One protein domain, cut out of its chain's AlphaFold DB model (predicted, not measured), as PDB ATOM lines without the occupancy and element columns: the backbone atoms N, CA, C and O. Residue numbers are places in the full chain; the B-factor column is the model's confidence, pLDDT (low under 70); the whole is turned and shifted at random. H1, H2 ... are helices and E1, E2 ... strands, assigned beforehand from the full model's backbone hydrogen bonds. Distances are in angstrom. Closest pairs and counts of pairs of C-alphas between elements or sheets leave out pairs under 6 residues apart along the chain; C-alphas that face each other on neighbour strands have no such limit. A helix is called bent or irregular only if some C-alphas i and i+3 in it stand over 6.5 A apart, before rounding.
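This is residues 3 to 127 of the 136 residues of an uncharacterized protein of Citrus unshiu (UniProt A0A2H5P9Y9). The chain is wound in stacked turns, a short solenoid: a parallel sheet of E1, E2, E3 and E4 makes one side, and the helices H1, H2, H3 and H5 stand in a row on the other. H4 lies away from this row, beyond one end of the strands, and residues 3 to 15, with no named element, run across the E1 end of the stack. The printed part has 125 residues, with five named helices and four named strands in the order H1 E1 H2 E2 H3 E3 H4 H5 E4; the class is mixed, helices and strands, with under half of the residues in named elements. The whole is compact, with a radius of gyration of the C-alphas of 13.5 A and spans of 37 by 26 by 23 A.

The strands are E1, residues 29 to 31; E2, residues 52 to 57, 17.1 A long; E3, residues 79 to 85, 16.6 A; and E4, residues 122 to 126, 13.3 A. C-alpha 29 begins E1 at (159.603, 128.162, 152.681), and C-alpha 126 ends E4 at (168.188, 127.876, 163.445). The helices are H1, residues 16 to 20; H2, residues 42 to 47, 10.7 A; H3, residues 65 to 70; H4, residues 93 to 98; and H5, residues 103 to 114, 16.0 A, beginning at (165.574, 139.134, 171.396). H1 is only just irregular, with C-alphas 16 and 19 6.6 A apart.

The sheet runs E1, E2, E3, E4, with E1 and E4 as edge strands. E1 and E2 are parallel at 34 degrees, with N 30 and O 55 at 2.8 A. E2 and E3 are parallel at 13 degrees, with N 56 and O 83 at 2.8 A. E3 and E4 are parallel at 8 degrees, with N 84 and O 124 at 2.8 A. Three strand-helix-strand units, two parallel neighbour strands with one or more helices between them, are E1, H2, E2; E2, H3, E3; and E3, H4 and H5, E4; each crossover is right-handed. H2 is only just on the sheet, with 5 pairs of C-alphas within 10 A, and only grazes it with residues 42 to 45; H1, H3, H4 and H5 are not on it. H1 touches H2, the closest C-alphas being those of Gly 19 and Ser 44, 4.5 A apart. H2 touches H3 at a shallow tilt of 7 degrees, the same way, closest at the C-alphas of Gly 43 and Arg 70, 4.9 A. H3 touches H5 at a shallow tilt of 13 degrees, the same way, closest at the C-alphas of Ala 68 and Leu 114, 4.8 A. H4 touches no helix. In H3, H4 and H5 every O i to N i+4 pair is within hydrogen-bond range; H1 has 0 of 1 and H2 0 of 2, beside 1 of 2 and 2 of 3 O i to N i+3 pairs.

The two C-alphas farthest apart, those of Asp 93 and Asn 119, are 39.2 A apart. The printed part has no cut and no long link; the links H2 to E2 and H4 to H5 are tight. The mean pLDDT of the printed part is 90.1, and residues 93 and 97 are under 70.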
ATOM      1  N   LEU A   3     153.080 124.582 146.216       93.12
ATOM      2  CA  LEU A   3     153.996 125.673 145.901       93.12
ATOM      3  C   LEU A   3     155.427 125.200 146.161       93.12
ATOM      4  O   LEU A   3     155.822 124.960 147.304       93.12
ATOM      5  N   HIS A   4     156.200 125.057 145.089       91.50
ATOM      6  CA  HIS A   4     157.595 124.628 145.143       91.50
ATOM      7  C   HIS A   4     158.507 125.852 145.225       91.50
ATOM      8  O   HIS A   4     158.868 126.430 144.209       91.50
ATOM      9  N   ASN A   5     158.867 126.258 146.441       94.56
ATOM     10  CA  ASN A   5     159.711 127.431 146.686       94.56
ATOM     11  C   ASN A   5     160.956 127.115 147.529       94.56
ATOM     12  O   ASN A   5     161.469 127.962 148.247       94.56
ATOM     13  N   GLU A   6     161.453 125.881 147.477       90.06
ATOM     14  CA  GLU A   6     162.613 125.468 148.274       90.06
ATOM     15  C   GLU A   6     163.909 126.181 147.856       90.06
ATOM     16  O   GLU A   6     164.700 126.538 148.721       90.06
ATOM     17  N   GLY A   7     164.096 126.479 146.568       90.69
ATOM     18  CA  GLY A   7     165.290 127.158 146.041       90.69
ATOM     19  C   GLY A   7     165.258 128.689 146.104       90.69
ATOM     20  O   GLY A   7     166.142 129.338 145.563       90.69
ATOM     21  N   THR A   8     164.240 129.302 146.719       92.06
ATOM     22  CA  THR A   8     164.130 130.770 146.752       92.06
ATOM     23  C   THR A   8     164.864 131.327 147.973       92.06
ATOM     24  O   THR A   8     164.267 131.503 149.039       92.06
ATOM     25  N   ASP A   9     166.180 131.510 147.875       85.19
ATOM     26  CA  ASP A   9     167.008 131.984 148.999       85.19
ATOM     27  C   ASP A   9     166.845 133.482 149.272       85.19
ATOM     28  O   ASP A   9     166.785 133.867 150.437       85.19
ATOM     29  N   SER A  10     166.625 134.280 148.222       87.00
ATOM     30  CA  SER A  10     166.363 135.728 148.289       87.00
ATOM     31  C   SER A  10     164.885 136.094 148.514       87.00
ATOM     32  O   SER A  10     164.500 137.251 148.354       87.00
ATOM     33  N   LEU A  11     164.013 135.121 148.816       88.94
ATOM     34  CA  LEU A  11     162.594 135.394 149.071       88.94
ATOM     35  C   LEU A  11     162.432 136.106 150.420       88.94
ATOM     36  O   LEU A  11     162.642 135.487 151.461       88.94
ATOM     37  N   ARG A  12     162.005 137.374 150.389       86.62
ATOM     38  CA  ARG A  12     161.857 138.216 151.592       86.62
ATOM     39  C   ARG A  12     160.462 138.199 152.221       86.62
ATOM     40  O   ARG A  12     160.324 138.503 153.397       86.62
ATOM     41  N   TYR A  13     159.418 137.850 151.469       88.75
ATOM     42  CA  TYR A  13     158.057 137.721 151.998       88.75
ATOM     43  C   TYR A  13     157.180 136.846 151.098       88.75
ATOM     44  O   TYR A  13     157.470 136.648 149.917       88.75
ATOM     45  N   LEU A  14     156.077 136.347 151.656       92.19
ATOM     46  CA  LEU A  14     154.945 135.825 150.889       92.19
ATOM     47  C   LEU A  14     153.785 136.828 150.937       92.19
ATOM     48  O   LEU A  14     153.622 137.513 151.945       92.19
ATOM     49  N   PRO A  15     152.967 136.936 149.878       92.62
ATOM     50  CA  PRO A  15     151.836 137.856 149.870       92.62
ATOM     51  C   PRO A  15     150.775 137.438 150.897       92.62
ATOM     52  O   PRO A  15     150.508 136.247 151.061       92.62
ATOM     53  N   ALA A  16     150.098 138.405 151.522       90.50
ATOM     54  CA  ALA A  16     149.054 138.180 152.529       90.50
ATOM     55  C   ALA A  16     147.947 137.213 152.060       90.50
ATOM     56  O   ALA A  16     147.436 136.413 152.844       90.50
ATOM     57  N   GLY A  17     147.644 137.212 150.757       93.50
ATOM     58  CA  GLY A  17     146.677 136.301 150.137       93.50
ATOM     59  C   GLY A  17     147.058 134.815 150.170       93.50
ATOM     60  O   GLY A  17     146.205 133.977 149.888       93.50
ATOM     61  N   ILE A  18     148.295 134.447 150.540       94.12
ATOM     62  CA  ILE A  18     148.718 133.039 150.624       94.12
ATOM     63  C   ILE A  18     147.832 132.231 151.582       94.12
ATOM     64  O   ILE A  18     147.534 131.074 151.297       94.12
ATOM     65  N   GLY A  19     147.362 132.848 152.675       93.12
ATOM     66  CA  GLY A  19     146.490 132.210 153.666       93.12
ATOM     67  C   GLY A  19     145.094 131.865 153.136       93.12
ATOM     68  O   GLY A  19     144.434 130.985 153.686       93.12
ATOM     69  N   GLU A  20     144.656 132.495 152.044       95.19
ATOM     70  CA  GLU A  20     143.357 132.225 151.417       95.19
ATOM     71  C   GLU A  20     143.405 131.033 150.451       95.19
ATOM     72  O   GLU A  20     142.369 130.507 150.036       95.19
ATOM     73  N   LEU A  21     144.602 130.530 150.131       95.31
ATOM     74  CA  LEU A  21     144.776 129.335 149.312       95.31
ATOM     75  C   LEU A  21     144.523 128.067 150.144       95.31
ATOM     76  O   LEU A  21     145.398 127.225 150.303       95.31
ATOM     77  N   ILE A  22     143.303 127.871 150.647       93.44
ATOM     78  CA  ILE A  22     142.944 126.765 151.563       93.44
ATOM     79  C   ILE A  22     143.176 125.352 150.986       93.44
ATOM     80  O   ILE A  22     143.258 124.367 151.719       93.44
ATOM     81  N   ARG A  23     143.300 125.225 149.655       94.56
ATOM     82  CA  ARG A  23     143.652 123.971 148.952       94.56
ATOM     83  C   ARG A  23     145.166 123.782 148.759       94.56
ATOM     84  O   ARG A  23     145.589 122.816 148.104       94.56
ATOM     85  N   LEU A  24     145.984 124.696 149.276       94.25
ATOM     86  CA  LEU A  24     147.438 124.616 149.277       94.25
ATOM     87  C   LEU A  24     147.885 123.574 150.301       94.25
ATOM     88  O   LEU A  24     147.554 123.630 151.482       94.25
ATOM     89  N   ARG A  25     148.606 122.573 149.804       93.00
ATOM     90  CA  ARG A  25     149.036 121.388 150.551       93.00
ATOM     91  C   ARG A  25     150.521 121.408 150.870       93.00
ATOM     92  O   ARG A  25     150.964 120.619 151.691       93.00
ATOM     93  N   SER A  26     151.301 122.270 150.231       92.19
ATOM     94  CA  SER A  26     152.726 122.409 150.516       92.19
ATOM     95  C   SER A  26     153.189 123.818 150.192       92.19
ATOM     96  O   SER A  26     152.874 124.338 149.122       92.19
ATOM     97  N   VAL A  27     153.936 124.383 151.135       94.12
ATOM     98  CA  VAL A  27     154.785 125.564 150.995       94.12
ATOM     99  C   VAL A  27     156.059 125.206 151.743       94.12
ATOM    100  O   VAL A  27     156.005 124.954 152.944       94.12
ATOM    101  N   ARG A  28     157.187 125.097 151.038       93.25
ATOM    102  CA  ARG A  28     158.442 124.634 151.652       93.25
ATOM    103  C   ARG A  28     159.111 125.733 152.466       93.25
ATOM    104  O   ARG A  28     159.588 125.446 153.556       93.25
ATOM    105  N   LYS A  29     159.111 126.972 151.969       94.69
ATOM    106  CA  LYS A  29     159.603 128.162 152.681       94.69
ATOM    107  C   LYS A  29     158.446 129.126 152.956       94.69
ATOM    108  O   LYS A  29     157.916 129.734 152.034       94.69
ATOM    109  N   PHE A  30     158.038 129.270 154.208       95.00
ATOM    110  CA  PHE A  30     157.024 130.224 154.640       95.00
ATOM    111  C   PHE A  30     157.716 131.420 155.299       95.00
ATOM    112  O   PHE A  30     158.201 131.313 156.421       95.00
ATOM    113  N   VAL A  31     157.840 132.532 154.572       93.69
ATOM    114  CA  VAL A  31     158.577 133.714 155.047       93.69
ATOM    115  C   VAL A  31     157.596 134.713 155.645       93.69
ATOM    116  O   VAL A  31     156.696 135.181 154.946       93.69
ATOM    117  N   VAL A  32     157.779 135.015 156.927       91.44
ATOM    118  CA  VAL A  32     157.045 136.044 157.674       91.44
ATOM    119  C   VAL A  32     157.975 137.202 158.009       91.44
ATOM    120  O   VAL A  32     159.177 137.115 157.774       91.44
ATOM    121  N   GLY A  33     157.424 138.290 158.546       76.75
ATOM    122  CA  GLY A  33     158.262 139.299 159.189       76.75
ATOM    123  C   GLY A  33     158.946 140.307 158.257       76.75
ATOM    124  O   GLY A  33     159.670 141.170 158.727       76.75
ATOM    125  N   GLY A  34     158.659 140.300 156.951       70.00
ATOM    126  CA  GLY A  34     159.295 141.228 155.999       70.00
ATOM    127  C   GLY A  34     159.035 142.726 156.241       70.00
ATOM    128  O   GLY A  34     159.666 143.572 155.609       70.00
ATOM    129  N   GLY A  35     158.101 143.081 157.133       71.06
ATOM    130  CA  GLY A  35     157.702 144.468 157.394       71.06
ATOM    131  C   GLY A  35     157.216 145.199 156.136       71.06
ATOM    132  O   GLY A  35     157.417 146.401 156.002       71.06
ATOM    133  N   TYR A  36     156.639 144.449 155.192       78.06
ATOM    134  CA  TYR A  36     155.973 144.971 154.003       78.06
ATOM    135  C   TYR A  36     154.463 144.921 154.236       78.06
ATOM    136  O   TYR A  36     153.954 143.874 154.635       78.06
ATOM    137  N   ASP A  37     153.735 145.981 153.883       80.56
ATOM    138  CA  ASP A  37     152.278 146.097 154.098       80.56
ATOM    139  C   ASP A  37     151.455 144.941 153.508       80.56
ATOM    140  O   ASP A  37     150.326 144.680 153.917       80.56
ATOM    141  N   ARG A  38     152.007 144.239 152.511       83.88
ATOM    142  CA  ARG A  38     151.352 143.116 151.824       83.88
ATOM    143  C   ARG A  38     151.936 141.751 152.184       83.88
ATOM    144  O   ARG A  38     151.595 140.774 151.514       83.88
ATOM    145  N   ALA A  39     152.822 141.665 153.174       90.06
ATOM    146  CA  ALA A  39     153.381 140.398 153.634       90.06
ATOM    147  C   ALA A  39     152.354 139.595 154.445       90.06
ATOM    148  O   ALA A  39     151.485 140.150 155.114       90.06
ATOM    149  N   CYS A  40     152.442 138.268 154.390       91.88
ATOM    150  CA  CYS A  40     151.658 137.408 155.264       91.88
ATOM    151  C   CYS A  40     152.206 137.415 156.696       91.88
ATOM    152  O   CYS A  40     153.419 137.473 156.914       91.88
ATOM    153  N   SER A  41     151.304 137.267 157.662       92.31
ATOM    154  CA  SER A  41     151.641 137.041 159.066       92.31
ATOM    155  C   SER A  41     151.753 135.549 159.375       92.31
ATOM    156  O   SER A  41     151.306 134.697 158.596       92.31
ATOM    157  N   LEU A  42     152.283 135.199 160.552       93.50
ATOM    158  CA  LEU A  42     152.236 133.806 161.025       93.50
ATOM    159  C   LEU A  42     150.795 133.294 161.120       93.50
ATOM    160  O   LEU A  42     150.524 132.136 160.796       93.50
ATOM    161  N   GLY A  43     149.851 134.168 161.480       93.50
ATOM    162  CA  GLY A  43     148.431 133.834 161.563       93.50
ATOM    163  C   GLY A  43     147.841 133.305 160.248       93.50
ATOM    164  O   GLY A  43     146.895 132.516 160.280       93.50
ATOM    165  N   SER A  44     148.421 133.644 159.089       93.69
ATOM    166  CA  SER A  44     148.003 133.097 157.790       93.69
ATOM    167  C   SER A  44     148.145 131.569 157.712       93.69
ATOM    168  O   SER A  44     147.394 130.923 156.979       93.69
ATOM    169  N   LEU A  45     149.034 130.957 158.507       94.31
ATOM    170  CA  LEU A  45     149.184 129.499 158.593       94.31
ATOM    171  C   LEU A  45     147.947 128.798 159.162       94.31
ATOM    172  O   LEU A  45     147.782 127.600 158.930       94.31
ATOM    173  N   LYS A  46     147.069 129.498 159.893       94.94
ATOM    174  CA  LYS A  46     145.863 128.909 160.497       94.94
ATOM    175  C   LYS A  46     144.994 128.186 159.473       94.94
ATOM    176  O   LYS A  46     144.570 127.057 159.697       94.94
ATOM    177  N   LYS A  47     144.750 128.849 158.340       94.00
ATOM    178  CA  LYS A  47     143.870 128.375 157.264       94.00
ATOM    179  C   LYS A  47     144.532 127.315 156.374       94.00
ATOM    180  O   LYS A  47     143.840 126.609 155.642       94.00
ATOM    181  N   LEU A  48     145.861 127.194 156.424       93.62
ATOM    182  CA  LEU A  48     146.620 126.300 155.557       93.62
ATOM    183  C   LEU A  48     146.753 124.904 156.164       93.62
ATOM    184  O   LEU A  48     147.288 124.718 157.257       93.62
ATOM    185  N   ASN A  49     146.338 123.893 155.402       89.75
ATOM    186  CA  ASN A  49     146.503 122.489 155.768       89.75
ATOM    187  C   ASN A  49     147.744 121.897 155.078       89.75
ATOM    188  O   ASN A  49     147.641 121.103 154.134       89.75
ATOM    189  N   LEU A  50     148.915 122.361 155.531       88.06
ATOM    190  CA  LEU A  50     150.221 121.959 155.011       88.06
ATOM    191  C   LEU A  50     150.517 120.488 155.326       88.06
ATOM    192  O   LEU A  50     150.300 120.008 156.440       88.06
ATOM    193  N   LEU A  51     151.046 119.779 154.334       87.56
ATOM    194  CA  LEU A  51     151.392 118.371 154.418       87.56
ATOM    195  C   LEU A  51     152.904 118.196 154.529       87.56
ATOM    196  O   LEU A  51     153.669 118.770 153.754       87.56
ATOM    197  N   ARG A  52     153.299 117.283 155.417       89.75
ATOM    198  CA  ARG A  52     154.642 116.724 155.603       89.75
ATOM    199  C   ARG A  52     155.721 117.691 156.064       89.75
ATOM    200  O   ARG A  52     156.379 117.347 157.034       89.75
ATOM    201  N   ASP A  53     155.948 118.812 155.394       93.94
ATOM    202  CA  ASP A  53     157.151 119.624 155.597       93.94
ATOM    203  C   ASP A  53     156.902 121.115 155.335       93.94
ATOM    204  O   ASP A  53     156.287 121.474 154.326       93.94
ATOM    205  N   CYS A  54     157.393 121.960 156.240       95.38
ATOM    206  CA  CYS A  54     157.383 123.414 156.141       95.38
ATOM    207  C   CYS A  54     158.579 123.997 156.910       95.38
ATOM    208  O   CYS A  54     158.846 123.597 158.045       95.38
ATOM    209  N   ARG A  55     159.272 124.979 156.328       95.50
ATOM    210  CA  ARG A  55     160.258 125.820 157.013       95.50
ATOM    211  C   ARG A  55     159.722 127.239 157.125       95.50
ATOM    212  O   ARG A  55     159.464 127.867 156.104       95.50
ATOM    213  N   ILE A  56     159.609 127.750 158.343       95.69
ATOM    214  CA  ILE A  56     159.189 129.115 158.645       95.69
ATOM    215  C   ILE A  56     160.445 129.978 158.838       95.69
ATOM    216  O   ILE A  56     161.329 129.601 159.606       95.69
ATOM    217  N   ARG A  57     160.549 131.099 158.116       94.62
ATOM    218  CA  ARG A  57     161.678 132.052 158.183       94.62
ATOM    219  C   ARG A  57     161.201 133.449 158.560       94.62
ATOM    220  O   ARG A  57     160.043 133.769 158.304       94.62
ATOM    221  N   GLY A  58     162.113 134.269 159.081       92.75
ATOM    222  CA  GLY A  58     161.825 135.645 159.491       92.75
ATOM    223  C   GLY A  58     161.168 135.729 160.865       92.75
ATOM    224  O   GLY A  58     160.511 136.718 161.172       92.75
ATOM    225  N   LEU A  59     161.311 134.690 161.701       94.00
ATOM    226  CA  LEU A  59     160.742 134.697 163.053       94.00
ATOM    227  C   LEU A  59     161.371 135.796 163.924       94.00
ATOM    228  O   LEU A  59     160.685 136.312 164.801       94.00
ATOM    229  N   GLY A  60     162.603 136.223 163.614       91.56
ATOM    230  CA  GLY A  60     163.289 137.351 164.255       91.56
ATOM    231  C   GLY A  60     162.607 138.707 164.062       91.56
ATOM    232  O   GLY A  60     162.800 139.603 164.877       91.56
ATOM    233  N   ASP A  61     161.678 138.835 163.113       88.50
ATOM    234  CA  ASP A  61     160.920 140.074 162.875       88.50
ATOM    235  C   ASP A  61     159.467 140.030 163.407       88.50
ATOM    236  O   ASP A  61     158.727 141.006 163.300       88.50
ATOM    237  N   VAL A  62     159.015 138.902 163.968       90.12
ATOM    238  CA  VAL A  62     157.654 138.729 164.514       90.12
ATOM    239  C   VAL A  62     157.545 139.178 165.975       90.12
ATOM    240  O   VAL A  62     157.757 138.374 166.880       90.12
ATOM    241  N   SER A  63     157.140 140.424 166.221       83.25
ATOM    242  CA  SER A  63     156.977 140.993 167.573       83.25
ATOM    243  C   SER A  63     155.719 140.552 168.340       83.25
ATOM    244  O   SER A  63     155.683 140.662 169.561       83.25
ATOM    245  N   ASP A  64     154.681 140.044 167.667       88.31
ATOM    246  CA  ASP A  64     153.453 139.567 168.322       88.31
ATOM    247  C   ASP A  64     153.447 138.035 168.440       88.31
ATOM    248  O   ASP A  64     153.037 137.322 167.520       88.31
ATOM    249  N   ALA A  65     153.815 137.504 169.610       90.06
ATOM    250  CA  ALA A  65     153.680 136.073 169.913       90.06
ATOM    251  C   ALA A  65     152.216 135.571 169.825       90.06
ATOM    252  O   ALA A  65     151.958 134.374 169.665       90.06
ATOM    253  N   GLY A  66     151.224 136.464 169.880       91.94
ATOM    254  CA  GLY A  66     149.831 136.153 169.575       91.94
ATOM    255  C   GLY A  66     149.611 135.699 168.127       91.94
ATOM    256  O   GLY A  66     148.714 134.887 167.882       91.94
ATOM    257  N   GLU A  67     150.426 136.142 167.164       91.19
ATOM    258  CA  GLU A  67     150.400 135.618 165.792       91.19
ATOM    259  C   GLU A  67     150.837 134.158 165.717       91.19
ATOM    260  O   GLU A  67     150.225 133.375 164.983       91.19
ATOM    261  N   ALA A  68     151.852 133.778 166.495       94.00
ATOM    262  CA  ALA A  68     152.308 132.396 166.580       94.00
ATOM    263  C   ALA A  68     151.213 131.475 167.127       94.00
ATOM    264  O   ALA A  68     150.904 130.467 166.494       94.00
ATOM    265  N   ARG A  69     150.526 131.872 168.210       95.19
ATOM    266  CA  ARG A  69     149.362 131.116 168.717       95.19
ATOM    267  C   ARG A  69     148.265 130.984 167.663       95.19
ATOM    268  O   ARG A  69     147.708 129.904 167.467       95.19
ATOM    269  N   ARG A  70     147.975 132.066 166.930       95.62
ATOM    270  CA  ARG A  70     146.985 132.058 165.840       95.62
ATOM    271  C   ARG A  70     147.361 131.109 164.704       95.62
ATOM    272  O   ARG A  70     146.452 130.646 164.022       95.62
ATOM    273  N   ALA A  71     148.641 130.788 164.503       94.81
ATOM    274  CA  ALA A  71     149.063 129.807 163.507       94.81
ATOM    275  C   ALA A  71     148.553 128.387 163.814       94.81
ATOM    276  O   ALA A  71     148.453 127.586 162.883       94.81
ATOM    277  N   GLU A  72     148.214 128.073 165.073       95.50
ATOM    278  CA  GLU A  72     147.650 126.788 165.517       95.50
ATOM    279  C   GLU A  72     148.455 125.578 164.988       95.50
ATOM    280  O   GLU A  72     147.898 124.653 164.382       95.50
ATOM    281  N   LEU A  73     149.792 125.598 165.140       94.88
ATOM    282  CA  LEU A  73     150.658 124.502 164.673       94.88
ATOM    283  C   LEU A  73     150.357 123.182 165.396       94.88
ATOM    284  O   LEU A  73     150.366 122.129 164.758       94.88
ATOM    285  N   GLU A  74     149.971 123.247 166.669       93.38
ATOM    286  CA  GLU A  74     149.482 122.120 167.477       93.38
ATOM    287  C   GLU A  74     148.293 121.365 166.837       93.38
ATOM    288  O   GLU A  74     148.053 120.192 167.116       93.38
ATOM    289  N   LYS A  75     147.544 121.996 165.920       94.06
ATOM    290  CA  LYS A  75     146.422 121.352 165.213       94.06
ATOM    291  C   LYS A  75     146.833 120.743 163.870       94.06
ATOM    292  O   LYS A  75     146.049 120.021 163.247       94.06
ATOM    293  N   LYS A  76     148.066 120.974 163.404       93.62
ATOM    294  CA  LYS A  76     148.562 120.524 162.090       93.62
ATOM    295  C   LYS A  76     149.084 119.090 162.128       93.62
ATOM    296  O   LYS A  76     150.257 118.821 161.895       93.62
ATOM    297  N   LYS A  77     148.171 118.132 162.319       93.31
ATOM    298  CA  LYS A  77     148.462 116.682 162.405       93.31
ATOM    299  C   LYS A  77     149.192 116.088 161.192       93.31
ATOM    300  O   LYS A  77     149.791 115.022 161.307       93.31
ATOM    301  N   SER A  78     149.109 116.745 160.032       94.19
ATOM    302  CA  SER A  78     149.747 116.291 158.789       94.19
ATOM    303  C   SER A  78     151.178 116.806 158.606       94.19
ATOM    304  O   SER A  78     151.854 116.384 157.663       94.19
ATOM    305  N   LEU A  79     151.644 117.719 159.464       94.56
ATOM    306  CA  LEU A  79     152.987 118.285 159.404       94.56
ATOM    307  C   LEU A  79     153.955 117.386 160.184       94.56
ATOM    308  O   LEU A  79     153.791 117.178 161.381       94.56
ATOM    309  N   LEU A  80     154.947 116.826 159.488       95.25
ATOM    310  CA  LEU A  80     155.880 115.831 160.036       95.25
ATOM    311  C   LEU A  80     157.301 116.383 160.197       95.25
ATOM    312  O   LEU A  80     158.100 115.820 160.939       95.25
ATOM    313  N   LYS A  81     157.643 117.448 159.476       95.69
ATOM    314  CA  LYS A  81     158.933 118.127 159.509       95.69
ATOM    315  C   LYS A  81     158.677 119.622 159.609       95.69
ATOM    316  O   LYS A  81     157.877 120.159 158.843       95.69
ATOM    317  N   LEU A  82     159.341 120.269 160.553       96.12
ATOM    318  CA  LEU A  82     159.217 121.696 160.800       96.12
ATOM    319  C   LEU A  82     160.614 122.286 160.951       96.12
ATOM    320  O   LEU A  82     161.418 121.800 161.745       96.12
ATOM    321  N   GLY A  83     160.903 123.313 160.160       95.94
ATOM    322  CA  GLY A  83     162.049 124.188 160.367       95.94
ATOM    323  C   GLY A  83     161.582 125.536 160.897       95.94
ATOM    324  O   GLY A  83     160.663 126.112 160.322       95.94
ATOM    325  N   LEU A  84     162.214 126.043 161.946       96.38
ATOM    326  CA  LEU A  84     161.990 127.372 162.506       96.38
ATOM    327  C   LEU A  84     163.302 128.148 162.407       96.38
ATOM    328  O   LEU A  84     164.325 127.676 162.891       96.38
ATOM    329  N   HIS A  85     163.283 129.301 161.748       95.00
ATOM    330  CA  HIS A  85     164.468 130.132 161.561       95.00
ATOM    331  C   HIS A  85     164.225 131.528 162.134       95.00
ATOM    332  O   HIS A  85     163.439 132.304 161.575       95.00
ATOM    333  N   PHE A  86     164.924 131.823 163.227       93.94
ATOM    334  CA  PHE A  86     164.809 133.048 164.025       93.94
ATOM    335  C   PHE A  86     165.677 134.201 163.526       93.94
ATOM    336  O   PHE A  86     165.547 135.320 164.007       93.94
ATOM    337  N   GLY A  87     166.478 133.991 162.482       90.38
ATOM    338  CA  GLY A  87     167.102 135.096 161.760       90.38
ATOM    339  C   GLY A  87     166.056 135.998 161.097       90.38
ATOM    340  O   GLY A  87     164.960 135.543 160.733       90.38
ATOM    341  N   HIS A  88     166.418 137.264 160.944       87.44
ATOM    342  CA  HIS A  88     165.619 138.282 160.274       87.44
ATOM    343  C   HIS A  88     165.432 137.956 158.782       87.44
ATOM    344  O   HIS A  88     166.196 137.207 158.172       87.44
ATOM    345  N   SER A  89     164.362 138.485 158.200       80.38
ATOM    346  CA  SER A  89     164.042 138.405 156.769       80.38
ATOM    347  C   SER A  89     164.632 139.564 155.955       80.38
ATOM    348  O   SER A  89     164.624 139.525 154.721       80.38
ATOM    349  N   ARG A  90     165.117 140.594 156.657       78.31
ATOM    350  CA  ARG A  90     165.827 141.766 156.143       78.31
ATOM    351  C   ARG A  90     167.327 141.580 156.346       78.31
ATOM    352  O   ARG A  90     167.729 140.943 157.313       78.31
ATOM    353  N   ASP A  91     168.117 142.193 155.471       74.00
ATOM    354  CA  ASP A  91     169.578 142.132 155.505       74.00
ATOM    355  C   ASP A  91     170.170 143.539 155.702       74.00
ATOM    356  O   ASP A  91     169.563 144.547 155.325       74.00
ATOM    357  N   GLY A  92     171.384 143.616 156.249       77.19
ATOM    358  CA  GLY A  92     172.158 144.859 156.323       77.19
ATOM    359  C   GLY A  92     171.610 145.865 157.340       77.19
ATOM    360  O   GLY A  92     171.311 145.519 158.481       77.19
ATOM    361  N   ASP A  93     171.506 147.136 156.955       69.38
ATOM    362  CA  ASP A  93     171.064 148.196 157.874       69.38
ATOM    363  C   ASP A  93     169.578 148.072 158.251       69.38
ATOM    364  O   ASP A  93     169.192 148.415 159.369       69.38
ATOM    365  N   GLU A  94     168.749 147.512 157.362       70.00
ATOM    366  CA  GLU A  94     167.335 147.223 157.643       70.00
ATOM    367  C   GLU A  94     167.166 146.153 158.728       70.00
ATOM    368  O   GLU A  94     166.221 146.218 159.514       70.00
ATOM    369  N   GLU A  95     168.086 145.185 158.779       75.81
ATOM    370  CA  GLU A  95     168.143 144.183 159.842       75.81
ATOM    371  C   GLU A  95     168.420 144.864 161.182       75.81
ATOM    372  O   GLU A  95     167.668 144.692 162.136       75.81
ATOM    373  N   ARG A  96     169.475 145.689 161.239       70.88
ATOM    374  CA  ARG A  96     169.896 146.385 162.464       70.88
ATOM    375  C   ARG A  96     168.799 147.284 163.021       70.88
ATOM    376  O   ARG A  96     168.596 147.296 164.229       70.88
ATOM    377  N   ALA A  97     168.091 147.998 162.150       69.62
ATOM    378  CA  ALA A  97     166.974 148.854 162.538       69.62
ATOM    379  C   ALA A  97     165.736 148.065 163.006       69.62
ATOM    380  O   ALA A  97     164.906 148.610 163.730       69.62
ATOM    381  N   GLY A  98     165.591 146.806 162.578       70.81
ATOM    382  CA  GLY A  98     164.475 145.926 162.935       70.81
ATOM    383  C   GLY A  98     164.720 145.040 164.158       70.81
ATOM    384  O   GLY A  98     163.803 144.327 164.570       70.81
ATOM    385  N   ARG A  99     165.930 145.060 164.735       77.12
ATOM    386  CA  ARG A  99     166.252 144.265 165.927       77.12
ATOM    387  C   ARG A  99     165.406 144.705 167.107       77.12
ATOM    388  O   ARG A  99     165.201 145.895 167.343       77.12
ATOM    389  N   ARG A 100     164.918 143.721 167.855       77.69
ATOM    390  CA  ARG A 100     164.110 143.973 169.046       77.69
ATOM    391  C   ARG A 100     165.017 144.180 170.244       77.69
ATOM    392  O   ARG A 100     166.101 143.609 170.327       77.69
ATOM    393  N   GLU A 101     164.536 144.948 171.208       79.06
ATOM    394  CA  GLU A 101     165.097 144.891 172.552       79.06
ATOM    395  C   GLU A 101     164.753 143.517 173.159       79.06
ATOM    396  O   GLU A 101     163.616 143.062 173.047       79.06
ATOM    397  N   ASN A 102     165.731 142.847 173.778       88.06
ATOM    398  CA  ASN A 102     165.582 141.534 174.429       88.06
ATOM    399  C   ASN A 102     165.155 140.379 173.497       88.06
ATOM    400  O   ASN A 102     164.231 139.625 173.801       88.06
ATOM    401  N   GLU A 103     165.859 140.199 172.376       89.00
ATOM    402  CA  GLU A 103     165.574 139.134 171.396       89.00
ATOM    403  C   GLU A 103     165.548 137.721 172.001       89.00
ATOM    404  O   GLU A 103     164.814 136.869 171.518       89.00
ATOM    405  N   GLU A 104     166.303 137.466 173.073       92.19
ATOM    406  CA  GLU A 104     166.302 136.173 173.767       92.19
ATOM    407  C   GLU A 104     164.923 135.847 174.377       92.19
ATOM    408  O   GLU A 104     164.383 134.766 174.140       92.19
ATOM    409  N   ASP A 105     164.331 136.789 175.123       91.94
ATOM    410  CA  ASP A 105     163.021 136.619 175.770       91.94
ATOM    411  C   ASP A 105     161.898 136.537 174.728       91.94
ATOM    412  O   ASP A 105     160.931 135.784 174.881       91.94
ATOM    413  N   GLU A 106     162.020 137.321 173.659       92.62
ATOM    414  CA  GLU A 106     161.056 137.356 172.566       92.62
ATOM    415  C   GLU A 106     161.081 136.066 171.735       92.62
ATOM    416  O   GLU A 106     160.019 135.505 171.452       92.62
ATOM    417  N   ASP A 107     162.266 135.542 171.411       93.94
ATOM    418  CA  ASP A 107     162.421 134.253 170.735       93.94
ATOM    419  C   ASP A 107     161.838 133.115 171.582       93.94
ATOM    420  O   ASP A 107     161.121 132.259 171.055       93.94
ATOM    421  N   GLU A 108     162.087 133.115 172.896       93.75
ATOM    422  CA  GLU A 108     161.524 132.130 173.825       93.75
ATOM    423  C   GLU A 108     159.992 132.173 173.855       93.75
ATOM    424  O   GLU A 108     159.334 131.143 173.682       93.75
ATOM    425  N   ARG A 109     159.409 133.365 174.040       93.56
ATOM    426  CA  ARG A 109     157.949 133.561 174.042       93.56
ATOM    427  C   ARG A 109     157.326 133.143 172.719       93.56
ATOM    428  O   ARG A 109     156.247 132.546 172.708       93.56
ATOM    429  N   LEU A 110     157.981 133.470 171.608       94.75
ATOM    430  CA  LEU A 110     157.508 133.136 170.273       94.75
ATOM    431  C   LEU A 110     157.554 131.626 170.036       94.75
ATOM    432  O   LEU A 110     156.592 131.058 169.515       94.75
ATOM    433  N   LEU A 111     158.637 130.965 170.444       94.69
ATOM    434  CA  LEU A 111     158.772 129.522 170.325       94.69
ATOM    435  C   LEU A 111     157.727 128.779 171.168       94.69
ATOM    436  O   LEU A 111     157.079 127.860 170.663       94.69
ATOM    437  N   GLU A 112     157.525 129.204 172.417       93.94
ATOM    438  CA  GLU A 112     156.500 128.656 173.310       93.94
ATOM    439  C   GLU A 112     155.094 128.834 172.714       93.94
ATOM    440  O   GLU A 112     154.289 127.904 172.695       93.94
ATOM    441  N   ALA A 113     154.819 130.005 172.134       95.62
ATOM    442  CA  ALA A 113     153.552 130.319 171.482       95.62
ATOM    443  C   ALA A 113     153.289 129.530 170.189       95.62
ATOM    444  O   ALA A 113     152.124 129.311 169.847       95.62
ATOM    445  N   LEU A 114     154.334 129.144 169.449       94.25
ATOM    446  CA  LEU A 114     154.194 128.348 168.227       94.25
ATOM    447  C   LEU A 114     153.671 126.944 168.546       94.25
ATOM    448  O   LEU A 114     152.759 126.475 167.861       94.25
ATOM    449  N   GLY A 115     154.244 126.306 169.572       90.81
ATOM    450  CA  GLY A 115     153.947 124.932 169.970       90.81
ATOM    451  C   GLY A 115     154.305 123.882 168.898       90.81
ATOM    452  O   GLY A 115     154.236 124.134 167.688       90.81
ATOM    453  N   PRO A 116     154.702 122.658 169.284       87.50
ATOM    454  CA  PRO A 116     154.999 121.616 168.310       87.50
ATOM    455  C   PRO A 116     153.713 121.021 167.698       87.50
ATOM    456  O   PRO A 116     152.723 120.800 168.399       87.50
ATOM    457  N   PRO A 117     153.711 120.667 166.398       91.81
ATOM    458  CA  PRO A 117     152.698 119.779 165.836       91.81
ATOM    459  C   PRO A 117     152.741 118.387 166.500       91.81
ATOM    460  O   PRO A 117     153.826 117.863 166.751       91.81
ATOM    461  N   PRO A 118     151.596 117.710 166.693       90.69
ATOM    462  CA  PRO A 118     151.506 116.498 167.516       90.69
ATOM    463  C   PRO A 118     152.196 115.269 166.906       90.69
ATOM    464  O   PRO A 118     152.562 114.350 167.624       90.69
ATOM    465  N   ASN A 119     152.382 115.244 165.583       94.62
ATOM    466  CA  ASN A 119     152.994 114.123 164.856       94.62
ATOM    467  C   ASN A 119     154.373 114.486 164.280       94.62
ATOM    468  O   ASN A 119     154.802 113.916 163.269       94.62
ATOM    469  N   LEU A 120     155.042 115.482 164.869       94.38
ATOM    470  CA  LEU A 120     156.313 115.974 164.364       94.38
ATOM    471  C   LEU A 120     157.404 114.900 164.500       94.38
ATOM    472  O   LEU A 120     157.676 114.395 165.582       94.38
ATOM    473  N   LYS A 121     158.046 114.554 163.381       95.50
ATOM    474  CA  LYS A 121     159.149 113.581 163.302       95.50
ATOM    475  C   LYS A 121     160.521 114.238 163.210       95.50
ATOM    476  O   LYS A 121     161.530 113.585 163.448       95.50
ATOM    477  N   LYS A 122     160.580 115.498 162.770       95.00
ATOM    478  CA  LYS A 122     161.820 116.270 162.672       95.00
ATOM    479  C   LYS A 122     161.549 117.735 162.974       95.00
ATOM    480  O   LYS A 122     160.754 118.364 162.279       95.00
ATOM    481  N   LEU A 123     162.271 118.263 163.951       94.94
ATOM    482  CA  LEU A 123     162.347 119.684 164.250       94.94
ATOM    483  C   LEU A 123     163.753 120.178 163.903       94.94
ATOM    484  O   LEU A 123     164.739 119.491 164.167       94.94
ATOM    485  N   ARG A 124     163.844 121.348 163.278       95.19
ATOM    486  CA  ARG A 124     165.090 122.096 163.123       95.19
ATOM    487  C   ARG A 124     164.836 123.519 163.589       95.19
ATOM    488  O   ARG A 124     163.864 124.123 163.146       95.19
ATOM    489  N   ILE A 125     165.700 124.019 164.456       95.81
ATOM    490  CA  ILE A 125     165.672 125.392 164.944       95.81
ATOM    491  C   ILE A 125     167.026 126.004 164.588       95.81
ATOM    492  O   ILE A 125     168.057 125.418 164.904       95.81
ATOM    493  N   ASP A 126     167.007 127.132 163.885       94.75
ATOM    494  CA  ASP A 126     168.188 127.876 163.445       94.75
ATOM    495  C   ASP A 126     168.094 129.326 163.951       94.75
ATOM    496  O   ASP A 126     166.990 129.880 164.009       94.75
ATOM    497  N   GLU A 127     169.240 129.943 164.265       93.88
ATOM    498  CA  GLU A 127     169.360 131.360 164.678       93.88
ATOM    499  C   GLU A 127     168.522 131.753 165.911       93.88
ATOM    500  O   GLU A 127     168.193 132.922 166.101       93.88
TER     501      GLU A 127